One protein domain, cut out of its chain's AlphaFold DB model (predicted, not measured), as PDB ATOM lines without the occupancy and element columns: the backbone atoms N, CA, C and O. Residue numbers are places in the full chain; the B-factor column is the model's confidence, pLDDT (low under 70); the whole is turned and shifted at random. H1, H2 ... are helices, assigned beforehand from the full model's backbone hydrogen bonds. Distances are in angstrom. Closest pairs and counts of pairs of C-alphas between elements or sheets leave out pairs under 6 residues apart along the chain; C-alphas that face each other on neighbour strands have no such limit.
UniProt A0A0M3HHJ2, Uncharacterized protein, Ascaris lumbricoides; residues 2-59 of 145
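AT A GLANCE: This is residues 2 to 59 of the 145 residues of an uncharacterized protein of Ascaris lumbricoides (UniProt A0A0M3HHJ2). The model is a flat, open U: the long helix H3 makes one arm, the drawn-out unnamed stretch of residues 14 to 22 makes the other, and the short helix H2 sits at the turn between them. Past the far end of the unnamed arm the chain turns, and residues 2 to 13, with H1 as residues 2 to 10, fold back and stick out on the side of that arm away from H3, with no helix touching H1. The printed part has 58 residues with three named helices, in the order H1, H2, H3, and no named strand; its class is all helix. It is only just loose, close to extended, with a radius of gyration of the C-alphas of 15.2 A, and spans 42 by 30 by 12 A.

IN THESE COORDINATES: H1 is residues 2 to 10, 12.5 A from first to last C-alpha, and begins at C-alpha 2 (49.438, -1.103, -26.943). H2 is residues 27 to 31, 6.1 A long, with C-alpha 27 at (54.058, 22.122, -23.618). H3 is residues 34 to 58, 36.4 A long, and ends at C-alpha 58 (35.965, -1.055, 1.875).

HOW THE PARTS SIT: H1 is apart from H2 and from H3. H2 and H3 are close but not clearly touching, with one pair of C-alphas within 8 A, those of Trp 30 and His 36 at 6.3 A. In H1, H2 and H3 every O i to N i+4 pair is within hydrogen-bond range.

THE WHOLE: The C-alphas farthest apart are those of Asp 25 and Ala 59, at 44.3 A. The link from H1 to H2, residues 11 to 26, is long; that from H2 to H3 is tight. Residues 51 to 59, of which 51 to 58 belong to H3, stand free. The printed part has no cut. Its mean pLDDT is 71.0, and residues 2 to 25 are under 70.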
ATOM      1  N   GLU A   2      50.417  -0.015 -27.150       52.75
ATOM      2  CA  GLU A   2      49.438  -1.103 -26.943       52.75
ATOM      3  C   GLU A   2      49.746  -2.006 -25.742       52.75
ATOM      4  O   GLU A   2      48.850  -2.298 -24.962       52.75
ATOM      5  N   ALA A   3      51.015  -2.358 -25.515       55.59
ATOM      6  CA  ALA A   3      51.409  -3.183 -24.366       55.59
ATOM      7  C   ALA A   3      51.036  -2.552 -23.007       55.59
ATOM      8  O   ALA A   3      50.624  -3.254 -22.089       55.59
ATOM      9  N   LEU A   4      51.117  -1.220 -22.893       54.00
ATOM     10  CA  LEU A   4      50.732  -0.491 -21.682       54.00
ATOM     11  C   LEU A   4      49.205  -0.463 -21.510       54.00
ATOM     12  O   LEU A   4      48.704  -0.661 -20.407       54.00
ATOM     13  N   LYS A   5      48.454  -0.269 -22.604       57.84
ATOM     14  CA  LYS A   5      46.983  -0.340 -22.593       57.84
ATOM     15  C   LYS A   5      46.478  -1.721 -22.170       57.84
ATOM     16  O   LYS A   5      45.530  -1.799 -21.389       57.84
ATOM     17  N   ASN A   6      47.122  -2.783 -22.647       60.94
ATOM     18  CA  ASN A   6      46.741  -4.158 -22.325       60.94
ATOM     19  C   ASN A   6      47.040  -4.485 -20.854       60.94
ATOM     20  O   ASN A   6      46.149  -4.946 -20.148       60.94
ATOM     21  N   ALA A   7      48.222  -4.108 -20.352       57.25
ATOM     22  CA  ALA A   7      48.584  -4.293 -18.944       57.25
ATOM     23  C   ALA A   7      47.645  -3.547 -17.971       57.25
ATOM     24  O   ALA A   7      47.312  -4.057 -16.903       57.25
ATOM     25  N   ILE A   8      47.178  -2.350 -18.343       54.19
ATOM     26  CA  ILE A   8      46.214  -1.584 -17.538       54.19
ATOM     27  C   ILE A   8      44.838  -2.267 -17.543       54.19
ATOM     28  O   ILE A   8      44.217  -2.383 -16.487       54.19
ATOM     29  N   SER A   9      44.394  -2.764 -18.700       56.72
ATOM     30  CA  SER A   9      43.081  -3.408 -18.867       56.72
ATOM     31  C   SER A   9      42.957  -4.734 -18.102       56.72
ATOM     32  O   SER A   9      41.871  -5.072 -17.639       56.72
ATOM     33  N   GLU A  10      44.060  -5.463 -17.922       56.75
ATOM     34  CA  GLU A  10      44.098  -6.755 -17.215       56.75
ATOM     35  C   GLU A  10      44.186  -6.621 -15.683       56.75
ATOM     36  O   GLU A  10      43.847  -7.551 -14.955       56.75
ATOM     37  N   SER A  11      44.599  -5.461 -15.166       53.50
ATOM     38  CA  SER A  11      44.911  -5.272 -13.739       53.50
ATOM     39  C   SER A  11      43.703  -5.027 -12.820       53.50
ATOM     40  O   SER A  11      43.875  -4.855 -11.614       53.50
ATOM     41  N   GLY A  12      42.482  -4.941 -13.365       56.66
ATOM     42  CA  GLY A  12      41.293  -4.514 -12.609       56.66
ATOM     43  C   GLY A  12      41.394  -3.087 -12.045       56.66
ATOM     44  O   GLY A  12      40.531  -2.654 -11.280       56.66
ATOM     45  N   ALA A  13      42.446  -2.343 -12.406       59.44
ATOM     46  CA  ALA A  13      42.682  -0.997 -11.929       59.44
ATOM     47  C   ALA A  13      41.674  -0.029 -12.550       59.44
ATOM     48  O   ALA A  13      41.491   0.062 -13.762       59.44
ATOM     49  N   SER A  14      41.037   0.753 -11.689       56.97
ATOM     50  CA  SER A  14      40.146   1.829 -12.096       56.97
ATOM     51  C   SER A  14      40.968   3.006 -12.635       56.97
ATOM     52  O   SER A  14      41.599   3.723 -11.862       56.97
ATOM     53  N   THR A  15      40.982   3.225 -13.953       60.69
ATOM     54  CA  THR A  15      41.735   4.339 -14.554       60.69
ATOM     55  C   THR A  15      41.020   5.677 -14.327       60.69
ATOM     56  O   THR A  15      39.799   5.792 -14.475       60.69
ATOM     57  N   ILE A  16      41.784   6.712 -13.968       57.06
ATOM     58  CA  ILE A  16      41.365   8.112 -14.087       57.06
ATOM     59  C   ILE A  16      42.004   8.628 -15.372       57.06
ATOM     60  O   ILE A  16      43.214   8.827 -15.423       57.06
ATOM     61  N   ALA A  17      41.205   8.783 -16.423       56.50
ATOM     62  CA  ALA A  17      41.651   9.398 -17.664       56.50
ATOM     63  C   ALA A  17      41.092  10.818 -17.721       56.50
ATOM     64  O   ALA A  17      39.876  11.006 -17.727       56.50
ATOM     65  N   LEU A  18      41.978  11.808 -17.758       57.59
ATOM     66  CA  LEU A  18      41.617  13.176 -18.095       57.59
ATOM     67  C   LEU A  18      42.152  13.478 -19.485       57.59
ATOM     68  O   LEU A  18      43.354  13.409 -19.731       57.59
ATOM     69  N   SER A  19      41.247  13.791 -20.404       56.81
ATOM     70  CA  SER A  19      41.625  14.285 -21.719       56.81
ATOM     71  C   SER A  19      41.944  15.769 -21.604       56.81
ATOM     72  O   SER A  19      41.044  16.589 -21.438       56.81
ATOM     73  N   VAL A  20      43.227  16.109 -21.693       59.34
ATOM     74  CA  VAL A  20      43.673  17.495 -21.848       59.34
ATOM     75  C   VAL A  20      44.002  17.720 -23.312       59.34
ATOM     76  O   VAL A  20      44.807  16.992 -23.888       59.34
ATOM     77  N   GLN A  21      43.384  18.733 -23.906       60.12
ATOM     78  CA  GLN A  21      43.834  19.306 -25.167       60.12
ATOM     79  C   GLN A  21      44.520  20.633 -24.836       60.12
ATOM     80  O   GLN A  21      43.822  21.623 -24.601       60.12
ATOM     81  N   PRO A  22      45.861  20.669 -24.732       59.59
ATOM     82  CA  PRO A  22      46.558  21.941 -24.638       59.59
ATOM     83  C   PRO A  22      46.230  22.766 -25.892       59.59
ATOM     84  O   PRO A  22      46.168  22.238 -27.002       59.59
ATOM     85  N   GLN A  23      45.951  24.060 -25.715       57.31
ATOM     86  CA  GLN A  23      45.783  24.974 -26.844       57.31
ATOM     87  C   GLN A  23      47.170  25.277 -27.425       57.31
ATOM     88  O   GLN A  23      47.783  26.279 -27.074       57.31
ATOM     89  N   GLY A  24      47.670  24.377 -28.275       61.88
ATOM     90  CA  GLY A  24      48.959  24.498 -28.959       61.88
ATOM     91  C   GLY A  24      49.948  23.380 -28.620       61.88
ATOM     92  O   GLY A  24      49.805  22.684 -27.617       61.88
ATOM     93  N   ASP A  25      50.957  23.231 -29.480       65.94
ATOM     94  CA  ASP A  25      51.988  22.187 -29.391       65.94
ATOM     95  C   ASP A  25      53.119  22.527 -28.395       65.94
ATOM     96  O   ASP A  25      54.012  21.712 -28.159       65.94
ATOM     97  N   ASP A  26      53.091  23.725 -27.798       76.25
ATOM     98  CA  ASP A  26      54.093  24.186 -26.835       76.25
ATOM     99  C   ASP A  26      53.706  23.806 -25.397       76.25
ATOM    100  O   ASP A  26      52.939  24.483 -24.700       76.25
ATOM    101  N   ILE A  27      54.257  22.678 -24.958       72.88
ATOM    102  CA  ILE A  27      54.058  22.122 -23.618       72.88
ATOM    103  C   ILE A  27      54.681  23.026 -22.544       72.88
ATOM    104  O   ILE A  27      54.111  23.144 -21.459       72.88
ATOM    105  N   GLU A  28      55.810  23.685 -22.820       77.25
ATOM    106  CA  GLU A  28      56.483  24.545 -21.837       77.25
ATOM    107  C   GLU A  28      55.642  25.790 -21.538       77.25
ATOM    108  O   GLU A  28      55.441  26.140 -20.370       77.25
ATOM    109  N   ALA A  29      55.059  26.395 -22.576       77.12
ATOM    110  CA  ALA A  29      54.110  27.493 -22.420       77.12
ATOM    111  C   ALA A  29      52.828  27.051 -21.693       77.12
ATOM    112  O   ALA A  29      52.283  27.797 -20.873       77.12
ATOM    113  N   TRP A  30      52.348  25.828 -21.946       79.56
ATOM    114  CA  TRP A  30      51.172  25.294 -21.261       79.56
ATOM    115  C   TRP A  30      51.416  25.060 -19.766       79.56
ATOM    116  O   TRP A  30      50.558  25.432 -18.964       79.56
ATOM    117  N   LEU A  31      52.576  24.517 -19.376       78.62
ATOM    118  CA  LEU A  31      52.942  24.282 -17.970       78.62
ATOM    119  C   LEU A  31      52.977  25.574 -17.141       78.62
ATOM    120  O   LEU A  31      52.710  25.545 -15.942       78.62
ATOM    121  N   GLN A  32      53.271  26.709 -17.776       80.19
ATOM    122  CA  GLN A  32      53.273  28.032 -17.139       80.19
ATOM    123  C   GLN A  32      51.901  28.730 -17.194       80.19
ATOM    124  O   GLN A  32      51.754  29.869 -16.748       80.19
ATOM    125  N   SER A  33      50.884  28.076 -17.762       79.94
ATOM    126  CA  SER A  33      49.565  28.665 -17.968       79.94
ATOM    127  C   SER A  33      48.612  28.398 -16.800       79.94
ATOM    128  O   SER A  33      48.608  27.334 -16.186       79.94
ATOM    129  N   ARG A  34      47.653  29.310 -16.597       80.50
ATOM    130  CA  ARG A  34      46.529  29.095 -15.664       80.50
ATOM    131  C   ARG A  34      45.660  27.881 -16.019       80.50
ATOM    132  O   ARG A  34      44.876  27.425 -15.189       80.50
ATOM    133  N   ALA A  35      45.716  27.413 -17.267       78.56
ATOM    134  CA  ALA A  35      44.983  26.226 -17.692       78.56
ATOM    135  C   ALA A  35      45.613  24.948 -17.117       78.56
ATOM    136  O   ALA A  35      44.876  24.034 -16.753       78.56
ATOM    137  N   HIS A  36      46.943  24.914 -16.977       81.12
ATOM    138  CA  HIS A  36      47.653  23.842 -16.285       81.12
ATOM    139  C   HIS A  36      47.316  23.825 -14.788       81.12
ATOM    140  O   HIS A  36      46.933  22.777 -14.276       81.12
ATOM    141  N   ASP A  37      47.325  24.977 -14.112       83.00
ATOM    142  CA  ASP A  37      46.977  25.043 -12.682       83.00
ATOM    143  C   ASP A  37      45.560  24.506 -12.414       83.00
ATOM    144  O   ASP A  37      45.354  23.629 -11.576       83.00
ATOM    145  N   LYS A  38      44.577  24.937 -13.219       82.44
ATOM    146  CA  LYS A  38      43.195  24.430 -13.142       82.44
ATOM    147  C   LYS A  38      43.088  22.932 -13.420       82.44
ATOM    148  O   LYS A  38      42.211  22.267 -12.864       82.44
ATOM    149  N   TYR A  39      43.931  22.412 -14.307       82.06
ATOM    150  CA  TYR A  39      43.989  20.985 -14.587       82.06
ATOM    151  C   TYR A  39      44.497  20.206 -13.368       82.06
ATOM    152  O   TYR A  39      43.863  19.224 -12.984       82.06
ATOM    153  N   ILE A  40      45.577  20.667 -12.728       81.50
ATOM    154  CA  ILE A  40      46.126  20.046 -11.516       81.50
ATOM    155  C   ILE A  40      45.102  20.051 -10.379       81.50
ATOM    156  O   ILE A  40      44.899  19.012  -9.743       81.50
ATOM    157  N   ASP A  41      44.397  21.164 -10.168       84.56
ATOM    158  CA  ASP A  41      43.338  21.254  -9.155       84.56
ATOM    159  C   ASP A  41      42.201  20.262  -9.440       84.56
ATOM    160  O   ASP A  41      41.785  19.497  -8.565       84.56
ATOM    161  N   SER A  42      41.733  20.217 -10.691       81.69
ATOM    162  CA  SER A  42      40.653  19.315 -11.112       81.69
ATOM    163  C   SER A  42      41.051  17.843 -10.975       81.69
ATOM    164  O   SER A  42      40.262  17.022 -10.504       81.69
ATOM    165  N   PHE A  43      42.287  17.502 -11.345       82.62
ATOM    166  CA  PHE A  43      42.834  16.159 -11.177       82.62
ATOM    167  C   PHE A  43      42.924  15.771  -9.701       82.62
ATOM    168  O   PHE A  43      42.467  14.693  -9.318       82.62
ATOM    169  N   THR A  44      43.445  16.666  -8.864       85.00
ATOM    170  CA  THR A  44      43.598  16.433  -7.424       85.00
ATOM    171  C   THR A  44      42.247  16.181  -6.759       85.00
ATOM    172  O   THR A  44      42.104  15.208  -6.016       85.00
ATOM    173  N   HIS A  45      41.228  16.983  -7.078       86.19
ATOM    174  CA  HIS A  45      39.870  16.775  -6.571       86.19
ATOM    175  C   HIS A  45      39.300  15.406  -6.956       86.19
ATOM    176  O   HIS A  45      38.810  14.678  -6.091       86.19
ATOM    177  N   LEU A  46      39.425  15.014  -8.226       82.50
ATOM    178  CA  LEU A  46      38.919  13.728  -8.711       82.50
ATOM    179  C   LEU A  46      39.623  12.533  -8.060       82.50
ATOM    180  O   LEU A  46      38.976  11.530  -7.746       82.50
ATOM    181  N   VAL A  47      40.935  12.631  -7.835       83.81
ATOM    182  CA  VAL A  47      41.702  11.594  -7.132       83.81
ATOM    183  C   VAL A  47      41.247  11.485  -5.676       83.81
ATOM    184  O   VAL A  47      40.972  10.377  -5.212       83.81
ATOM    185  N   ILE A  48      41.118  12.612  -4.967       87.69
ATOM    186  CA  ILE A  48      40.686  12.639  -3.562       87.69
ATOM    187  C   ILE A  48      39.289  12.038  -3.405       87.69
ATOM    188  O   ILE A  48      39.084  11.186  -2.538       87.69
ATOM    189  N   ASP A  49      38.334  12.437  -4.245       84.06
ATOM    190  CA  ASP A  49      36.961  11.938  -4.151       84.06
ATOM    191  C   ASP A  49      36.881  10.440  -4.454       84.06
ATOM    192  O   ASP A  49      36.178   9.700  -3.764       84.06
ATOM    193  N   ARG A  50      37.659   9.951  -5.428       82.06
ATOM    194  CA  ARG A  50      37.704   8.519  -5.741       82.06
ATOM    195  C   ARG A  50      38.332   7.703  -4.616       82.06
ATOM    196  O   ARG A  50      37.801   6.647  -4.281       82.06
ATOM    197  N   LEU A  51      39.413   8.194  -4.004       83.31
ATOM    198  CA  LEU A  51      40.025   7.555  -2.836       83.31
ATOM    199  C   LEU A  51      39.068   7.538  -1.644       83.31
ATOM    200  O   LEU A  51      38.933   6.502  -0.997       83.31
ATOM    201  N   ARG A  52      38.354   8.639  -1.384       84.00
ATOM    202  CA  ARG A  52      37.348   8.706  -0.316       84.00
ATOM    203  C   ARG A  52      36.247   7.671  -0.535       84.00
ATOM    204  O   ARG A  52      35.952   6.910   0.378       84.00
ATOM    205  N   ASN A  53      35.704   7.591  -1.749       81.38
ATOM    206  CA  ASN A  53      34.663   6.622  -2.092       81.38
ATOM    207  C   ASN A  53      35.161   5.173  -1.991       81.38
ATOM    208  O   ASN A  53      34.437   4.314  -1.492       81.38
ATOM    209  N   LEU A  54      36.403   4.902  -2.406       79.56
ATOM    210  CA  LEU A  54      37.016   3.583  -2.260       79.56
ATOM    211  C   LEU A  54      37.167   3.205  -0.781       79.56
ATOM    212  O   LEU A  54      36.736   2.123  -0.383       79.56
ATOM    213  N   ILE A  55      37.709   4.109   0.039       78.75
ATOM    214  CA  ILE A  55      37.837   3.910   1.488       78.75
ATOM    215  C   ILE A  55      36.463   3.649   2.107       78.75
ATOM    216  O   ILE A  55      36.316   2.684   2.848       78.75
ATOM    217  N   SER A  56      35.444   4.438   1.764       76.06
ATOM    218  CA  SER A  56      34.073   4.230   2.243       76.06
ATOM    219  C   SER A  56      33.470   2.896   1.793       76.06
ATOM    220  O   SER A  56      32.703   2.309   2.546       76.06
ATOM    221  N   SER A  57      33.813   2.403   0.600       75.06
ATOM    222  CA  SER A  57      33.313   1.120   0.082       75.06
ATOM    223  C   SER A  57      33.962  -0.110   0.728       75.06
ATOM    224  O   SER A  57      33.339  -1.166   0.785       75.06
ATOM    225  N   ILE A  58      35.204   0.022   1.213       74.81
ATOM    226  CA  ILE A  58      35.965  -1.055   1.875       74.81
ATOM    227  C   ILE A  58      35.817  -0.980   3.399       74.81
ATOM    228  O   ILE A  58      35.974  -1.988   4.089       74.81
ATOM    229  N   ALA A  59      35.520   0.202   3.941       70.19
ATOM    230  CA  ALA A  59      35.260   0.379   5.356       70.19
ATOM    231  C   ALA A  59      34.086  -0.515   5.768       70.19
ATOM    232  O   ALA A  59      32.940  -0.295   5.373       70.19
TER     233      ALA A  59